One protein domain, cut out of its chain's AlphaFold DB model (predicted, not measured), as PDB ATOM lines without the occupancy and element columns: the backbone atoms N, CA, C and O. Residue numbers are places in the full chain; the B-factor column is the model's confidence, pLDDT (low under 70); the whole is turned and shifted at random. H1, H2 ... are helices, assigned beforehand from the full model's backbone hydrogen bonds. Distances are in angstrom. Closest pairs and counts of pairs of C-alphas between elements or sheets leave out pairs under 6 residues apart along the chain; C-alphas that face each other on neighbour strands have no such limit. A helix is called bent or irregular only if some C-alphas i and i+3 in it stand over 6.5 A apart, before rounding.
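AT A GLANCE: This is residues 2 to 115 of the 120 residues of an uncharacterized protein of Porphyromonadaceae bacterium (UniProt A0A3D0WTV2). Four helices, H1, H4, H5 and H6, make a loose up-and-down bundle, each running against the one before it in the chain, with H1, H6, H5 and H4 following one another round it. H2 and H3 form a head at one end, where the chain runs outward along H2 and folds back through H3 into H4. The printed part has 114 residues with six named helices, H1 to H6 in order, and no named strand; the class is all helix. It is only just compact, close to loose, with a radius of gyration of the C-alphas of 15.5 A, and its elongated outline spans 50 by 26 by 21 A.

HOW THE PARTS SIT: H1, residues 2 to 21, touches H6, residues 91 to 115, at a shallow tilt of 25 degrees, opposite ways; their closest C-alphas, those of Phe 20 and Lys 95, are 5.5 A apart. H2, residues 23 to 35, touches H6 with residues 23 to 27 alone, at a steep tilt of 52 degrees, with the C-alphas of Glu 24 and Ala 91 closest at 5.4 A. H3, residues 38 to 47, touches no helix but is near H2, where the C-alphas of Tyr 33 and Arg 41 are closest at 6.9 A. H4, residues 49 to 68, only just touches H2, with 3 pairs of C-alphas within 8 A, the closest being Lys 29 and Leu 51 at 7.2 A. H1 and H4 are close but not clearly touching, at a steep tilt of 40 degrees; the C-alphas of Phe 12 and Tyr 61 are closest at 7.0 A. H4 and H5, residues 74 to 84, form a helical hairpin at a shallow tilt of 31 degrees, with the C-alphas of Val 65 and Phe 77 closest at 5.8 A. H5 and H6 form another, at 11 degrees, with the C-alphas of Val 80 and Ser 101 closest at 6.2 A. H6 is the hub, touching three helices, while H4 and H6 are apart. Each O i to N i+4 pair is within hydrogen-bond range in H1, H2, H4 and H5, against 4 of 6 in H3 and 20 of 21 in H6.

IN THESE COORDINATES: H1 begins at C-alpha 2, (-50.573, 17.102, 21.727), and is 29.3 A long from first to last C-alpha. H2 is 18.5 A long. H3 is irregular: C-alphas 39 and 42 are 7.2 A apart. H4 begins at C-alpha 49, (-38.775, 36.388, 45.097), and is 28.4 A long. H5 has 11 residues. H6, 33.1 A long, ends at C-alpha 115, (-55.700, 27.098, 10.113); it has a kink of 27 degrees near residue 109 and is only just irregular, with C-alphas 112 and 115 at 6.8 A.

THE WHOLE: The two C-alphas farthest apart, those of Tyr 39 and Leu 115, are 52.7 A from each other. The printed part has no cut and no long link; the link from H5 to H6 is short and the other four are tight. The mean pLDDT of the printed part is 88.4, and residue 115 alone is under 70.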
ATOM      1  N   THR A   2     -50.472  15.865  22.517       78.12
ATOM      2  CA  THR A   2     -50.573  17.102  21.727       78.12
ATOM      3  C   THR A   2     -51.362  18.203  22.445       78.12
ATOM      4  O   THR A   2     -50.830  19.280  22.652       78.12
ATOM      5  N   HIS A   3     -52.575  17.934  22.939       82.44
ATOM      6  CA  HIS A   3     -53.386  18.960  23.617       82.44
ATOM      7  C   HIS A   3     -52.742  19.538  24.887       82.44
ATOM      8  O   HIS A   3     -52.855  20.733  25.124       82.44
ATOM      9  N   ILE A   4     -52.022  18.723  25.668       86.88
ATOM     10  CA  ILE A   4     -51.303  19.195  26.866       86.88
ATOM     11  C   ILE A   4     -50.181  20.159  26.461       86.88
ATOM     12  O   ILE A   4     -50.026  21.213  27.070       86.88
ATOM     13  N   PHE A   5     -49.445  19.841  25.392       88.62
ATOM     14  CA  PHE A   5     -48.390  20.709  24.868       88.62
ATOM     15  C   PHE A   5     -48.925  22.084  24.441       88.62
ATOM     16  O   PHE A   5     -48.322  23.100  24.778       88.62
ATOM     17  N   TYR A   6     -50.066  22.136  23.747       88.19
ATOM     18  CA  TYR A   6     -50.668  23.404  23.317       88.19
ATOM     19  C   TYR A   6     -51.441  24.130  24.434       88.19
ATOM     20  O   TYR A   6     -51.530  25.353  24.418       88.19
ATOM     21  N   MET A   7     -51.946  23.420  25.447       89.31
ATOM     22  CA  MET A   7     -52.461  24.056  26.666       89.31
ATOM     23  C   MET A   7     -51.325  24.757  27.424       89.31
ATOM     24  O   MET A   7     -51.484  25.887  27.878       89.31
ATOM     25  N   LEU A   8     -50.152  24.126  27.495       92.00
ATOM     26  CA  LEU A   8     -48.960  24.740  28.071       92.00
ATOM     27  C   LEU A   8     -48.452  25.921  27.220       92.00
ATOM     28  O   LEU A   8     -48.050  26.936  27.781       92.00
ATOM     29  N   LEU A   9     -48.557  25.846  25.883       92.00
ATOM     30  CA  LEU A   9     -48.299  26.983  24.983       92.00
ATOM     31  C   LEU A   9     -49.137  28.202  25.376       92.00
ATOM     32  O   LEU A   9     -48.624  29.313  25.460       92.00
ATOM     33  N   PHE A  10     -50.427  27.983  25.632       91.81
ATOM     34  CA  PHE A  10     -51.345  29.038  26.038       91.81
ATOM     35  C   PHE A  10     -50.929  29.670  27.373       91.81
ATOM     36  O   PHE A  10     -50.921  30.894  27.491       91.81
ATOM     37  N   VAL A  11     -50.487  28.865  28.346       93.69
ATOM     38  CA  VAL A  11     -49.911  29.379  29.601       93.69
ATOM     39  C   VAL A  11     -48.674  30.246  29.333       93.69
ATOM     40  O   VAL A  11     -48.546  31.310  29.935       93.69
ATOM     41  N   PHE A  12     -47.797  29.857  28.402       93.94
ATOM     42  CA  PHE A  12     -46.635  30.673  28.034       93.94
ATOM     43  C   PHE A  12     -47.003  31.971  27.302       93.94
ATOM     44  O   PHE A  12     -46.351  32.986  27.524       93.94
ATOM     45  N   ILE A  13     -48.079  31.990  26.511       93.12
ATOM     46  CA  ILE A  13     -48.613  33.232  25.928       93.12
ATOM     47  C   ILE A  13     -49.079  34.183  27.039       93.12
ATOM     48  O   ILE A  13     -48.740  35.366  27.020       93.12
ATOM     49  N   LEU A  14     -49.814  33.678  28.036       93.94
ATOM     50  CA  LEU A  14     -50.227  34.484  29.191       93.94
ATOM     51  C   LEU A  14     -49.021  34.990  29.994       93.94
ATOM     52  O   LEU A  14     -49.005  36.143  30.427       93.94
ATOM     53  N   TYR A  15     -47.994  34.153  30.159       93.44
ATOM     54  CA  TYR A  15     -46.736  34.548  30.785       93.44
ATOM     55  C   TYR A  15     -46.039  35.674  30.010       93.44
ATOM     56  O   TYR A  15     -45.623  36.656  30.620       93.44
ATOM     57  N   GLU A  16     -45.963  35.596  28.681       91.88
ATOM     58  CA  GLU A  16     -45.380  36.658  27.854       91.88
ATOM     59  C   GLU A  16     -46.160  37.975  27.986       91.88
ATOM     60  O   GLU A  16     -45.564  39.039  28.145       91.88
ATOM     61  N   ILE A  17     -47.495  37.926  28.050       93.12
ATOM     62  CA  ILE A  17     -48.321  39.115  28.327       93.12
ATOM     63  C   ILE A  17     -47.980  39.710  29.705       93.12
ATOM     64  O   ILE A  17     -47.835  40.929  29.844       93.12
ATOM     65  N   PHE A  18     -47.793  38.870  30.724       92.56
ATOM     66  CA  PHE A  18     -47.359  39.322  32.046       92.56
ATOM     67  C   PHE A  18     -45.960  39.963  32.009       92.56
ATOM     68  O   PHE A  18     -45.743  41.012  32.625       92.56
ATOM     69  N   VAL A  19     -45.014  39.379  31.265       90.75
ATOM     70  CA  VAL A  19     -43.665  39.933  31.065       90.75
ATOM     71  C   VAL A  19     -43.726  41.274  30.336       90.75
ATOM     72  O   VAL A  19     -42.997  42.192  30.711       90.75
ATOM     73  N   PHE A  20     -44.609  41.424  29.346       91.81
ATOM     74  CA  PHE A  20     -44.826  42.686  28.640       91.81
ATOM     75  C   PHE A  20     -45.263  43.801  29.598       91.81
ATOM     76  O   PHE A  20     -44.658  44.877  29.613       91.81
ATOM     77  N   ALA A  21     -46.271  43.524  30.432       90.75
ATOM     78  CA  ALA A  21     -46.806  44.483  31.398       90.75
ATOM     79  C   ALA A  21     -45.760  44.908  32.444       90.75
ATOM     80  O   ALA A  21     -45.722  46.066  32.852       90.75
ATOM     81  N   ASN A  22     -44.871  43.991  32.836       90.69
ATOM     82  CA  ASN A  22     -43.875  44.213  33.886       90.69
ATOM     83  C   ASN A  22     -42.454  44.478  33.352       90.69
ATOM     84  O   ASN A  22     -41.493  44.460  34.125       90.69
ATOM     85  N   ALA A  23     -42.291  44.728  32.049       88.81
ATOM     86  CA  ALA A  23     -40.980  44.787  31.398       88.81
ATOM     87  C   ALA A  23     -40.022  45.814  32.032       88.81
ATOM     88  O   ALA A  23     -38.825  45.556  32.147       88.81
ATOM     89  N   GLU A  24     -40.534  46.964  32.472       88.81
ATOM     90  CA  GLU A  24     -39.732  48.015  33.114       88.81
ATOM     91  C   GLU A  24     -39.234  47.593  34.500       88.81
ATOM     92  O   GLU A  24     -38.043  47.713  34.793       88.81
ATOM     93  N   ILE A  25     -40.121  47.010  35.311       88.81
ATOM     94  CA  ILE A  25     -39.796  46.497  36.648       88.81
ATOM     95  C   ILE A  25     -38.726  45.405  36.544       88.81
ATOM     96  O   ILE A  25     -37.746  45.418  37.288       88.81
ATOM     97  N   ILE A  26     -38.880  44.483  35.591       88.38
ATOM     98  CA  ILE A  26     -37.941  43.378  35.364       88.38
ATOM     99  C   ILE A  26     -36.552  43.905  34.986       88.38
ATOM    100  O   ILE A  26     -35.548  43.436  35.523       88.38
ATOM    101  N   ILE A  27     -36.476  44.887  34.082       88.25
ATOM    102  CA  ILE A  27     -35.197  45.474  33.661       88.25
ATOM    103  C   ILE A  27     -34.521  46.206  34.822       88.25
ATOM    104  O   ILE A  27     -33.315  46.044  35.007       88.25
ATOM    105  N   ASN A  28     -35.273  46.964  35.622       89.50
ATOM    106  CA  ASN A  28     -34.719  47.678  36.772       89.50
ATOM    107  C   ASN A  28     -34.191  46.707  37.834       89.50
ATOM    108  O   ASN A  28     -33.024  46.803  38.202       89.50
ATOM    109  N   LYS A  29     -34.970  45.685  38.211       89.12
ATOM    110  CA  LYS A  29     -34.521  44.648  39.158       89.12
ATOM    111  C   LYS A  29     -33.314  43.859  38.654       89.12
ATOM    112  O   LYS A  29     -32.424  43.516  39.423       89.12
ATOM    113  N   LYS A  30     -33.238  43.590  37.346       87.31
ATOM    114  CA  LYS A  30     -32.067  42.932  36.746       87.31
ATOM    115  C   LYS A  30     -30.821  43.824  36.806       87.31
ATOM    116  O   LYS A  30     -29.723  43.310  37.011       87.31
ATOM    117  N   LYS A  31     -30.976  45.141  36.627       89.12
ATOM    118  CA  LYS A  31     -29.883  46.116  36.776       89.12
ATOM    119  C   LYS A  31     -29.428  46.224  38.228       89.12
ATOM    120  O   LYS A  31     -28.230  46.164  38.470       89.12
ATOM    121  N   GLU A  32     -30.364  46.323  39.166       88.88
ATOM    122  CA  GLU A  32     -30.078  46.318  40.604       88.88
ATOM    123  C   GLU A  32     -29.304  45.061  41.004       88.88
ATOM    124  O   GLU A  32     -28.195  45.185  41.505       88.88
ATOM    125  N   TYR A  33     -29.798  43.868  40.654       87.19
ATOM    126  CA  TYR A  33     -29.101  42.604  40.916       87.19
ATOM    127  C   TYR A  33     -27.677  42.561  40.339       87.19
ATOM    128  O   TYR A  33     -26.759  42.042  40.972       87.19
ATOM    129  N   LYS A  34     -27.475  43.108  39.132       87.50
ATOM    130  CA  LYS A  34     -26.149  43.179  38.500       87.50
ATOM    131  C   LYS A  34     -25.198  44.113  39.259       87.50
ATOM    132  O   LYS A  34     -24.001  43.839  39.284       87.50
ATOM    133  N   ASN A  35     -25.729  45.181  39.854       89.56
ATOM    134  CA  ASN A  35     -24.976  46.155  40.641       89.56
ATOM    135  C   ASN A  35     -24.760  45.710  42.100       89.56
ATOM    136  O   ASN A  35     -23.873  46.248  42.758       89.56
ATOM    137  N   THR A  36     -25.527  44.736  42.601       88.56
ATOM    138  CA  THR A  36     -25.340  44.164  43.941       88.56
ATOM    139  C   THR A  36     -24.015  43.387  44.023       88.56
ATOM    140  O   THR A  36     -23.760  42.526  43.159       88.56
ATOM    141  N   PRO A  37     -23.180  43.646  45.054       89.06
ATOM    142  CA  PRO A  37     -21.959  42.888  45.314       89.06
ATOM    143  C   PRO A  37     -22.230  41.389  45.399       89.06
ATOM    144  O   PRO A  37     -23.272  40.965  45.888       89.06
ATOM    145  N   GLU A  38     -21.290  40.569  44.934       84.81
ATOM    146  CA  GLU A  38     -21.496  39.121  44.808       84.81
ATOM    147  C   GLU A  38     -21.858  38.438  46.136       84.81
ATOM    148  O   GLU A  38     -22.720  37.561  46.146       84.81
ATOM    149  N   TYR A  39     -21.280  38.899  47.251       82.69
ATOM    150  CA  TYR A  39     -21.560  38.370  48.589       82.69
ATOM    151  C   TYR A  39     -22.990  38.684  49.083       82.69
ATOM    152  O   TYR A  39     -23.560  37.877  49.811       82.69
ATOM    153  N   ASP A  40     -23.607  39.775  48.612       86.94
ATOM    154  CA  ASP A  40     -24.965  40.210  48.990       86.94
ATOM    155  C   ASP A  40     -26.059  39.684  48.042       86.94
ATOM    156  O   ASP A  40     -27.259  39.860  48.274       86.94
ATOM    157  N   ARG A  41     -25.690  39.023  46.936       85.25
ATOM    158  CA  ARG A  41     -26.660  38.592  45.912       85.25
ATOM    159  C   ARG A  41     -27.670  37.572  46.417       85.25
ATOM    160  O   ARG A  41     -28.808  37.591  45.955       85.25
ATOM    161  N   LEU A  42     -27.271  36.680  47.324       84.12
ATOM    162  CA  LEU A  42     -28.181  35.687  47.901       84.12
ATOM    163  C   LEU A  42     -29.266  36.354  48.751       84.12
ATOM    164  O   LEU A  42     -30.438  36.005  48.626       84.12
ATOM    165  N   GLU A  43     -28.889  37.353  49.545       87.38
ATOM    166  CA  GLU A  43     -29.819  38.143  50.350       87.38
ATOM    167  C   GLU A  43     -30.716  39.029  49.471       87.38
ATOM    168  O   GLU A  43     -31.927  39.109  49.669       87.38
ATOM    169  N   TYR A  44     -30.168  39.605  48.397       86.31
ATOM    170  CA  TYR A  44     -30.984  40.325  47.419       86.31
ATOM    171  C   TYR A  44     -32.020  39.409  46.746       86.31
ATOM    172  O   TYR A  44     -33.166  39.820  46.547       86.31
ATOM    173  N   LEU A  45     -31.644  38.174  46.387       85.62
ATOM    174  CA  LEU A  45     -32.554  37.203  45.769       85.62
ATOM    175  C   LEU A  45     -33.629  36.714  46.742       85.62
ATOM    176  O   LEU A  45     -34.777  36.564  46.319       85.62
ATOM    177  N   SER A  46     -33.297  36.514  48.021       84.50
ATOM    178  CA  SER A  46     -34.285  36.135  49.038       84.50
ATOM    179  C   SER A  46     -35.324  37.244  49.250       84.50
ATOM    180  O   SER A  46     -36.518  36.956  49.325       84.50
ATOM    181  N   GLY A  47     -34.901  38.514  49.221       85.50
ATOM    182  CA  GLY A  47     -35.793  39.679  49.266       85.50
ATOM    183  C   GLY A  47     -36.566  39.948  47.966       85.50
ATOM    184  O   GLY A  47     -37.577  40.651  47.975       85.50
ATOM    185  N   ASN A  48     -36.138  39.379  46.833       87.69
ATOM    186  CA  ASN A  48     -36.731  39.607  45.512       87.69
ATOM    187  C   ASN A  48     -37.251  38.317  44.873       87.69
ATOM    188  O   ASN A  48     -36.918  37.992  43.730       87.69
ATOM    189  N   PHE A  49     -38.159  37.633  45.569       84.50
ATOM    190  CA  PHE A  49     -38.775  36.388  45.097       84.50
ATOM    191  C   PHE A  49     -39.354  36.477  43.670       84.50
ATOM    192  O   PHE A  49     -39.226  35.543  42.882       84.50
ATOM    193  N   ASN A  50     -39.897  37.633  43.275       85.06
ATOM    194  CA  ASN A  50     -40.408  37.857  41.916       85.06
ATOM    195  C   ASN A  50     -39.331  37.705  40.826       85.06
ATOM    196  O   ASN A  50     -39.635  37.243  39.728       85.06
ATOM    197  N   LEU A  51     -38.078  38.083  41.110       86.62
ATOM    198  CA  LEU A  51     -36.963  37.929  40.171       86.62
ATOM    199  C   LEU A  51     -36.558  36.454  40.041       86.62
ATOM    200  O   LEU A  51     -36.281  35.991  38.934       86.62
ATOM    201  N   VAL A  52     -36.590  35.712  41.154       88.19
ATOM    202  CA  VAL A  52     -36.346  34.261  41.183       88.19
ATOM    203  C   VAL A  52     -37.409  33.525  40.371       88.19
ATOM    204  O   VAL A  52     -37.068  32.759  39.472       88.19
ATOM    205  N   LEU A  53     -38.693  33.814  40.619       88.44
ATOM    206  CA  LEU A  53     -39.803  33.252  39.847       88.44
ATOM    207  C   LEU A  53     -39.675  33.585  38.364       88.44
ATOM    208  O   LEU A  53     -39.759  32.692  37.526       88.44
ATOM    209  N   TYR A  54     -39.421  34.850  38.029       90.00
ATOM    210  CA  TYR A  54     -39.214  35.261  36.646       90.00
ATOM    211  C   TYR A  54     -38.094  34.454  35.973       90.00
ATOM    212  O   TYR A  54     -38.275  33.980  34.851       90.00
ATOM    213  N   SER A  55     -36.961  34.249  36.650       88.56
ATOM    214  CA  SER A  55     -35.863  33.435  36.123       88.56
ATOM    215  C   SER A  55     -36.265  31.968  35.950       88.56
ATOM    216  O   SER A  55     -35.986  31.379  34.907       88.56
ATOM    217  N   ALA A  56     -36.959  31.384  36.930       91.19
ATOM    218  CA  ALA A  56     -37.425  30.002  36.872       91.19
ATOM    219  C   ALA A  56     -38.402  29.772  35.705       91.19
ATOM    220  O   ALA A  56     -38.228  28.831  34.932       91.19
ATOM    221  N   PHE A  57     -39.373  30.671  35.514       92.62
ATOM    222  CA  PHE A  57     -40.303  30.606  34.385       92.62
ATOM    223  C   PHE A  57     -39.600  30.748  33.033       92.62
ATOM    224  O   PHE A  57     -39.959  30.031  32.105       92.62
ATOM    225  N   ASN A  58     -38.572  31.598  32.913       91.44
ATOM    226  CA  ASN A  58     -37.792  31.682  31.673       91.44
ATOM    227  C   ASN A  58     -37.040  30.377  31.371       91.44
ATOM    228  O   ASN A  58     -36.968  29.982  30.212       91.44
ATOM    229  N   ILE A  59     -36.508  29.686  32.387       92.44
ATOM    230  CA  ILE A  59     -35.857  28.379  32.199       92.44
ATOM    231  C   ILE A  59     -36.882  27.340  31.733       92.44
ATOM    232  O   ILE A  59     -36.636  26.625  30.763       92.44
ATOM    233  N   LEU A  60     -38.050  27.281  32.380       93.69
ATOM    234  CA  LEU A  60     -39.136  26.386  31.968       93.69
ATOM    235  C   LEU A  60     -39.614  26.691  30.545       93.69
ATOM    236  O   LEU A  60     -39.843  25.769  29.764       93.69
ATOM    237  N   TYR A  61     -39.726  27.972  30.197       92.94
ATOM    238  CA  TYR A  61     -40.120  28.395  28.863       92.94
ATOM    239  C   TYR A  61     -39.071  28.016  27.815       92.94
ATOM    240  O   TYR A  61     -39.417  27.484  26.763       92.94
ATOM    241  N   LEU A  62     -37.782  28.177  28.122       92.75
ATOM    242  CA  LEU A  62     -36.695  27.736  27.251       92.75
ATOM    243  C   LEU A  62     -36.748  26.220  27.005       92.75
ATOM    244  O   LEU A  62     -36.695  25.785  25.856       92.75
ATOM    245  N   LEU A  63     -36.905  25.414  28.063       93.31
ATOM    246  CA  LEU A  63     -37.062  23.959  27.945       93.31
ATOM    247  C   LEU A  63     -38.276  23.590  27.088       93.31
ATOM    248  O   LEU A  63     -38.204  22.691  26.253       93.31
ATOM    249  N   TYR A  64     -39.381  24.313  27.255       92.88
ATOM    250  CA  TYR A  64     -40.571  24.123  26.440       92.88
ATOM    251  C   TYR A  64     -40.322  24.422  24.956       92.88
ATOM    252  O   TYR A  64     -40.717  23.630  24.099       92.88
ATOM    253  N   VAL A  65     -39.625  25.518  24.640       92.69
ATOM    254  CA  VAL A  65     -39.246  25.865  23.262       92.69
ATOM    255  C   VAL A  65     -38.368  24.770  22.648       92.69
ATOM    256  O   VAL A  65     -38.603  24.391  21.503       92.69
ATOM    257  N   PHE A  66     -37.435  24.189  23.413       92.75
ATOM    258  CA  PHE A  66     -36.647  23.034  22.964       92.75
ATOM    259  C   PHE A  66     -37.516  21.819  22.627       92.75
ATOM    260  O   PHE A  66     -37.308  21.192  21.591       92.75
ATOM    261  N   VAL A  67     -38.520  21.499  23.449       91.38
ATOM    262  CA  VAL A  67     -39.479  20.424  23.135       91.38
ATOM    263  C   VAL A  67     -40.279  20.758  21.868       91.38
ATOM    264  O   VAL A  67     -40.534  19.878  21.045       91.38
ATOM    265  N   GLY A  68     -40.624  22.032  21.664       88.31
ATOM    266  CA  GLY A  68     -41.308  22.519  20.465       88.31
ATOM    267  C   GLY A  68     -40.522  22.344  19.162       88.31
ATOM    268  O   GLY A  68     -41.140  22.215  18.101       88.31
ATOM    269  N   LEU A  69     -39.189  22.237  19.214       90.75
ATOM    270  CA  LEU A  69     -38.358  21.933  18.038       90.75
ATOM    271  C   LEU A  69     -38.622  20.536  17.452       90.75
ATOM    272  O   LEU A  69     -38.302  20.300  16.294       90.75
ATOM    273  N   PHE A  70     -39.236  19.622  18.207       88.12
ATOM    274  CA  PHE A  70     -39.651  18.309  17.698       88.12
ATOM    275  C   PHE A  70     -41.067  18.314  17.100       88.12
ATOM    276  O   PHE A  70     -41.595  17.265  16.731       88.12
ATOM    277  N   SER A  71     -41.721  19.478  17.028       86.31
ATOM    278  CA  SER A  71     -43.055  19.615  16.440       86.31
ATOM    279  C   SER A  71     -43.006  19.815  14.921       86.31
ATOM    280  O   SER A  71     -41.983  20.181  14.348       86.31
ATOM    281  N   SER A  72     -44.155  19.667  14.254       82.12
ATOM    282  CA  SER A  72     -44.295  19.959  12.818       82.12
ATOM    283  C   SER A  72     -44.039  21.430  12.457       82.12
ATOM    284  O   SER A  72     -43.878  21.759  11.290       82.12
ATOM    285  N   GLN A  73     -43.996  22.325  13.448       85.25
ATOM    286  CA  GLN A  73     -43.785  23.765  13.284       85.25
ATOM    287  C   GLN A  73     -42.467  24.216  13.931       85.25
ATOM    288  O   GLN A  73     -42.347  25.337  14.427       85.25
ATOM    289  N   TRP A  74     -41.468  23.330  13.942       89.56
ATOM    290  CA  TRP A  74     -40.168  23.538  14.582       89.56
ATOM    291  C   TRP A  74     -39.473  24.847  14.177       89.56
ATOM    292  O   TRP A  74     -38.824  25.471  15.013       89.56
ATOM    293  N   PHE A  75     -39.650  25.310  12.934       88.62
ATOM    294  CA  PHE A  75     -39.043  26.549  12.437       88.62
ATOM    295  C   PHE A  75     -39.502  27.798  13.216       88.62
ATOM    296  O   PHE A  75     -38.710  28.714  13.427       88.62
ATOM    297  N   LEU A  76     -40.750  27.830  13.706       90.44
ATOM    298  CA  LEU A  76     -41.263  28.934  14.530       90.44
ATOM    299  C   LEU A  76     -40.668  28.905  15.937       90.44
ATOM    300  O   LEU A  76     -40.313  29.946  16.485       90.44
ATOM    301  N   PHE A  77     -40.502  27.710  16.506       91.06
ATOM    302  CA  PHE A  77     -39.799  27.541  17.778       91.06
ATOM    303  C   PHE A  77     -38.318  27.915  17.655       91.06
ATOM    304  O   PHE A  77     -37.768  28.536  18.562       91.06
ATOM    305  N   LEU A  78     -37.688  27.623  16.514       91.38
ATOM    306  CA  LEU A  78     -36.319  28.040  16.222       91.38
ATOM    307  C   LEU A  78     -36.199  29.566  16.140       91.38
ATOM    308  O   LEU A  78     -35.243  30.122  16.674       91.38
ATOM    309  N   LEU A  79     -37.185  30.252  15.553       90.88
ATOM    310  CA  LEU A  79     -37.247  31.716  15.536       90.88
ATOM    311  C   LEU A  79     -37.282  32.283  16.967       90.88
ATOM    312  O   LEU A  79     -36.446  33.119  17.311       90.88
ATOM    313  N   VAL A  80     -38.182  31.788  17.825       91.50
ATOM    314  CA  VAL A  80     -38.279  32.208  19.242       91.50
ATOM    315  C   VAL A  80     -36.974  31.942  20.004       91.50
ATOM    316  O   VAL A  80     -36.497  32.782  20.775       91.50
ATOM    317  N   LEU A  81     -36.343  30.795  19.753       91.88
ATOM    318  CA  LEU A  81     -35.060  30.439  20.349       91.88
ATOM    319  C   LEU A  81     -33.928  31.363  19.874       91.88
ATOM    320  O   LEU A  81     -33.159  31.858  20.694       91.88
ATOM    321  N   GLY A  82     -33.858  31.670  18.578       89.06
ATOM    322  CA  GLY A  82     -32.885  32.607  18.015       89.06
ATOM    323  C   GLY A  82     -33.020  34.010  18.609       89.06
ATOM    324  O   GLY A  82     -32.025  34.616  19.011       89.06
ATOM    325  N   MET A  83     -34.254  34.496  18.768       87.56
ATOM    326  CA  MET A  83     -34.518  35.778  19.426       87.56
ATOM    327  C   MET A  83     -34.062  35.785  20.885       87.56
ATOM    328  O   MET A  83     -33.627  36.823  21.386       87.56
ATOM    329  N   SER A  84     -34.111  34.646  21.581       84.88
ATOM    330  CA  SER A  84     -33.724  34.541  22.993       84.88
ATOM    331  C   SER A  84     -32.247  34.870  23.248       84.88
ATOM    332  O   SER A  84     -31.934  35.411  24.307       84.88
ATOM    333  N   PHE A  85     -31.360  34.644  22.271       83.00
ATOM    334  CA  PHE A  85     -29.930  34.970  22.374       83.00
ATOM    335  C   PHE A  85     -29.608  36.460  22.208       83.00
ATOM    336  O   PHE A  85     -28.503  36.889  22.544       83.00
ATOM    337  N   ILE A  86     -30.550  37.267  21.717       85.00
ATOM    338  CA  ILE A  86     -30.328  38.699  21.517       85.00
ATOM    339  C   ILE A  86     -30.392  39.413  22.881       85.00
ATOM    340  O   ILE A  86     -31.423  39.345  23.560       85.00
ATOM    341  N   PRO A  87     -29.336  40.129  23.313       79.69
ATOM    342  CA  PRO A  87     -29.356  40.851  24.577       79.69
ATOM    343  C   PRO A  87     -30.363  42.010  24.530       79.69
ATOM    344  O   PRO A  87     -30.339  42.871  23.646       79.69
ATOM    345  N   LYS A  88     -31.276  42.027  25.506       82.62
ATOM    346  CA  LYS A  88     -32.347  43.028  25.631       82.62
ATOM    347  C   LYS A  88     -32.089  43.916  26.844       82.62
ATOM    348  O   LYS A  88     -32.646  43.701  27.915       82.62
ATOM    349  N   ASP A  89     -31.237  44.920  26.658       80.00
ATOM    350  CA  ASP A  89     -30.771  45.793  27.753       80.00
ATOM    351  C   ASP A  89     -31.742  46.934  28.100       80.00
ATOM    352  O   ASP A  89     -31.613  47.604  29.126       80.00
ATOM    353  N   THR A  90     -32.740  47.158  27.245       85.94
ATOM    354  CA  THR A  90     -33.739  48.226  27.389       85.94
ATOM    355  C   THR A  90     -35.145  47.648  27.425       85.94
ATOM    356  O   THR A  90     -35.439  46.714  26.672       85.94
ATOM    357  N   ALA A  91     -36.035  48.269  28.203       85.81
ATOM    358  CA  ALA A  91     -37.442  47.881  28.276       85.81
ATOM    359  C   ALA A  91     -38.123  47.887  26.897       85.81
ATOM    360  O   ALA A  91     -38.881  46.973  26.599       85.81
ATOM    361  N   THR A  92     -37.794  48.835  26.012       86.31
ATOM    362  CA  THR A  92     -38.347  48.903  24.648       86.31
ATOM    363  C   THR A  92     -37.981  47.683  23.804       86.31
ATOM    364  O   THR A  92     -38.864  47.049  23.235       86.31
ATOM    365  N   LYS A  93     -36.695  47.294  23.774       87.94
ATOM    366  CA  LYS A  93     -36.248  46.067  23.084       87.94
ATOM    367  C   LYS A  93     -36.907  44.816  23.667       87.94
ATOM    368  O   LYS A  93     -37.293  43.934  22.912       87.94
ATOM    369  N   ARG A  94     -37.073  44.754  24.995       87.50
ATOM    370  CA  ARG A  94     -37.770  43.643  25.659       87.50
ATOM    371  C   ARG A  94     -39.251  43.599  25.281       87.50
ATOM    372  O   ARG A  94     -39.740  42.531  24.955       87.50
ATOM    373  N   LYS A  95     -39.951  44.736  25.278       89.94
ATOM    374  CA  LYS A  95     -41.361  44.823  24.869       89.94
ATOM    375  C   LYS A  95     -41.546  44.393  23.409       89.94
ATOM    376  O   LYS A  95     -42.453  43.624  23.130       89.94
ATOM    377  N   ALA A  96     -40.671  44.834  22.503       90.19
ATOM    378  CA  ALA A  96     -40.709  44.428  21.096       90.19
ATOM    379  C   ALA A  96     -40.500  42.913  20.918       90.19
ATOM    380  O   ALA A  96     -41.286  42.269  20.234       90.19
ATOM    381  N   ASP A  97     -39.489  42.345  21.582       90.81
ATOM    382  CA  ASP A  97     -39.216  40.901  21.600       90.81
ATOM    383  C   ASP A  97     -40.433  40.095  22.072       90.81
ATOM    384  O   ASP A  97     -40.874  39.179  21.389       90.81
ATOM    385  N   VAL A  98     -41.033  40.508  23.191       91.44
ATOM    386  CA  VAL A  98     -42.220  39.859  23.761       91.44
ATOM    387  C   VAL A  98     -43.417  39.928  22.809       91.44
ATOM    388  O   VAL A  98     -44.123  38.938  22.643       91.44
ATOM    389  N   VAL A  99     -43.642  41.063  22.136       93.56
ATOM    390  CA  VAL A  99     -44.721  41.184  21.138       93.56
ATOM    391  C   VAL A  99     -44.508  40.203  19.986       93.56
ATOM    392  O   VAL A  99     -45.450  39.519  19.590       93.56
ATOM    393  N   ILE A 100     -43.279  40.093  19.474       92.38
ATOM    394  CA  ILE A 100     -42.961  39.153  18.393       92.38
ATOM    395  C   ILE A 100     -43.167  37.710  18.873       92.38
ATOM    396  O   ILE A 100     -43.825  36.936  18.177       92.38
ATOM    397  N   SER A 101     -42.694  37.360  20.075       92.50
ATOM    398  CA  SER A 101     -42.928  36.045  20.680       92.50
ATOM    399  C   SER A 101     -44.417  35.725  20.787       92.50
ATOM    400  O   SER A 101     -44.838  34.663  20.337       92.50
ATOM    401  N   ILE A 102     -45.244  36.643  21.301       92.94
ATOM    402  CA  ILE A 102     -46.698  36.445  21.417       92.94
ATOM    403  C   ILE A 102     -47.326  36.172  20.049       92.94
ATOM    404  O   ILE A 102     -48.102  35.229  19.917       92.94
ATOM    405  N   VAL A 103     -46.979  36.961  19.028       93.44
ATOM    406  CA  VAL A 103     -47.513  36.785  17.668       93.44
ATOM    407  C   VAL A 103     -47.132  35.415  17.105       93.44
ATOM    408  O   VAL A 103     -47.989  34.710  16.572       93.44
ATOM    409  N   VAL A 104     -45.873  35.001  17.270       92.62
ATOM    410  CA  VAL A 104     -45.389  33.695  16.804       92.62
ATOM    411  C   VAL A 104     -46.073  32.548  17.554       92.62
ATOM    412  O   VAL A 104     -46.558  31.611  16.921       92.62
ATOM    413  N   LEU A 105     -46.175  32.619  18.883       91.50
ATOM    414  CA  LEU A 105     -46.833  31.587  19.689       91.50
ATOM    415  C   LEU A 105     -48.336  31.488  19.387       91.50
ATOM    416  O   LEU A 105     -48.871  30.382  19.303       91.50
ATOM    417  N   LEU A 106     -49.021  32.620  19.192       91.38
ATOM    418  CA  LEU A 106     -50.422  32.637  18.766       91.38
ATOM    419  C   LEU A 106     -50.585  32.007  17.387       91.38
ATOM    420  O   LEU A 106     -51.509  31.223  17.189       91.38
ATOM    421  N   PHE A 107     -49.677  32.294  16.453       90.38
ATOM    422  CA  PHE A 107     -49.690  31.655  15.143       90.38
ATOM    423  C   PHE A 107     -49.504  30.135  15.257       90.38
ATOM    424  O   PHE A 107     -50.269  29.397  14.642       90.38
ATOM    425  N   ILE A 108     -48.581  29.649  16.100       88.75
ATOM    426  CA  ILE A 108     -48.405  28.209  16.381       88.75
ATOM    427  C   ILE A 108     -49.716  27.591  16.895       88.75
ATOM    428  O   ILE A 108     -50.174  26.556  16.395       88.75
ATOM    429  N   LEU A 109     -50.347  28.242  17.879       88.44
ATOM    430  CA  LEU A 109     -51.586  27.774  18.498       88.44
ATOM    431  C   LEU A 109     -52.743  27.726  17.486       88.44
ATOM    432  O   LEU A 109     -53.401  26.696  17.340       88.44
ATOM    433  N   LEU A 110     -52.971  28.818  16.754       86.94
ATOM    434  CA  LEU A 110     -54.037  28.923  15.755       86.94
ATOM    435  C   LEU A 110     -53.808  27.977  14.580       86.94
ATOM    436  O   LEU A 110     -54.758  27.364  14.088       86.94
ATOM    437  N   ASN A 111     -52.557  27.806  14.155       84.94
ATOM    438  CA  ASN A 111     -52.238  26.906  13.061       84.94
ATOM    439  C   ASN A 111     -52.523  25.444  13.419       84.94
ATOM    440  O   ASN A 111     -52.944  24.667  12.564       84.94
ATOM    441  N   LYS A 112     -52.371  25.072  14.694       82.88
ATOM    442  CA  LYS A 112     -52.713  23.726  15.157       82.88
ATOM    443  C   LYS A 112     -54.217  23.442  15.171       82.88
ATOM    444  O   LYS A 112     -54.596  22.313  14.863       82.88
ATOM    445  N   TYR A 113     -55.037  24.408  15.588       77.19
ATOM    446  CA  TYR A 113     -56.459  24.178  15.879       77.19
ATOM    447  C   TYR A 113     -57.431  24.663  14.801       77.19
ATOM    448  O   TYR A 113     -58.534  24.130  14.724       77.19
ATOM    449  N   HIS A 114     -57.056  25.660  13.998       70.62
ATOM    450  CA  HIS A 114     -57.986  26.313  13.075       70.62
ATOM    451  C   HIS A 114     -57.469  26.427  11.646       70.62
ATOM    452  O   HIS A 114     -58.257  26.264  10.720       70.62
ATOM    453  N   LEU A 115     -56.181  26.721  11.446       63.56
ATOM    454  CA  LEU A 115     -55.700  27.098  10.113       63.56
ATOM    455  C   LEU A 115     -55.146  25.917   9.301       63.56
ATOM    456  O   LEU A 115     -55.213  25.974   8.079       63.56
TER     457      LEU A 115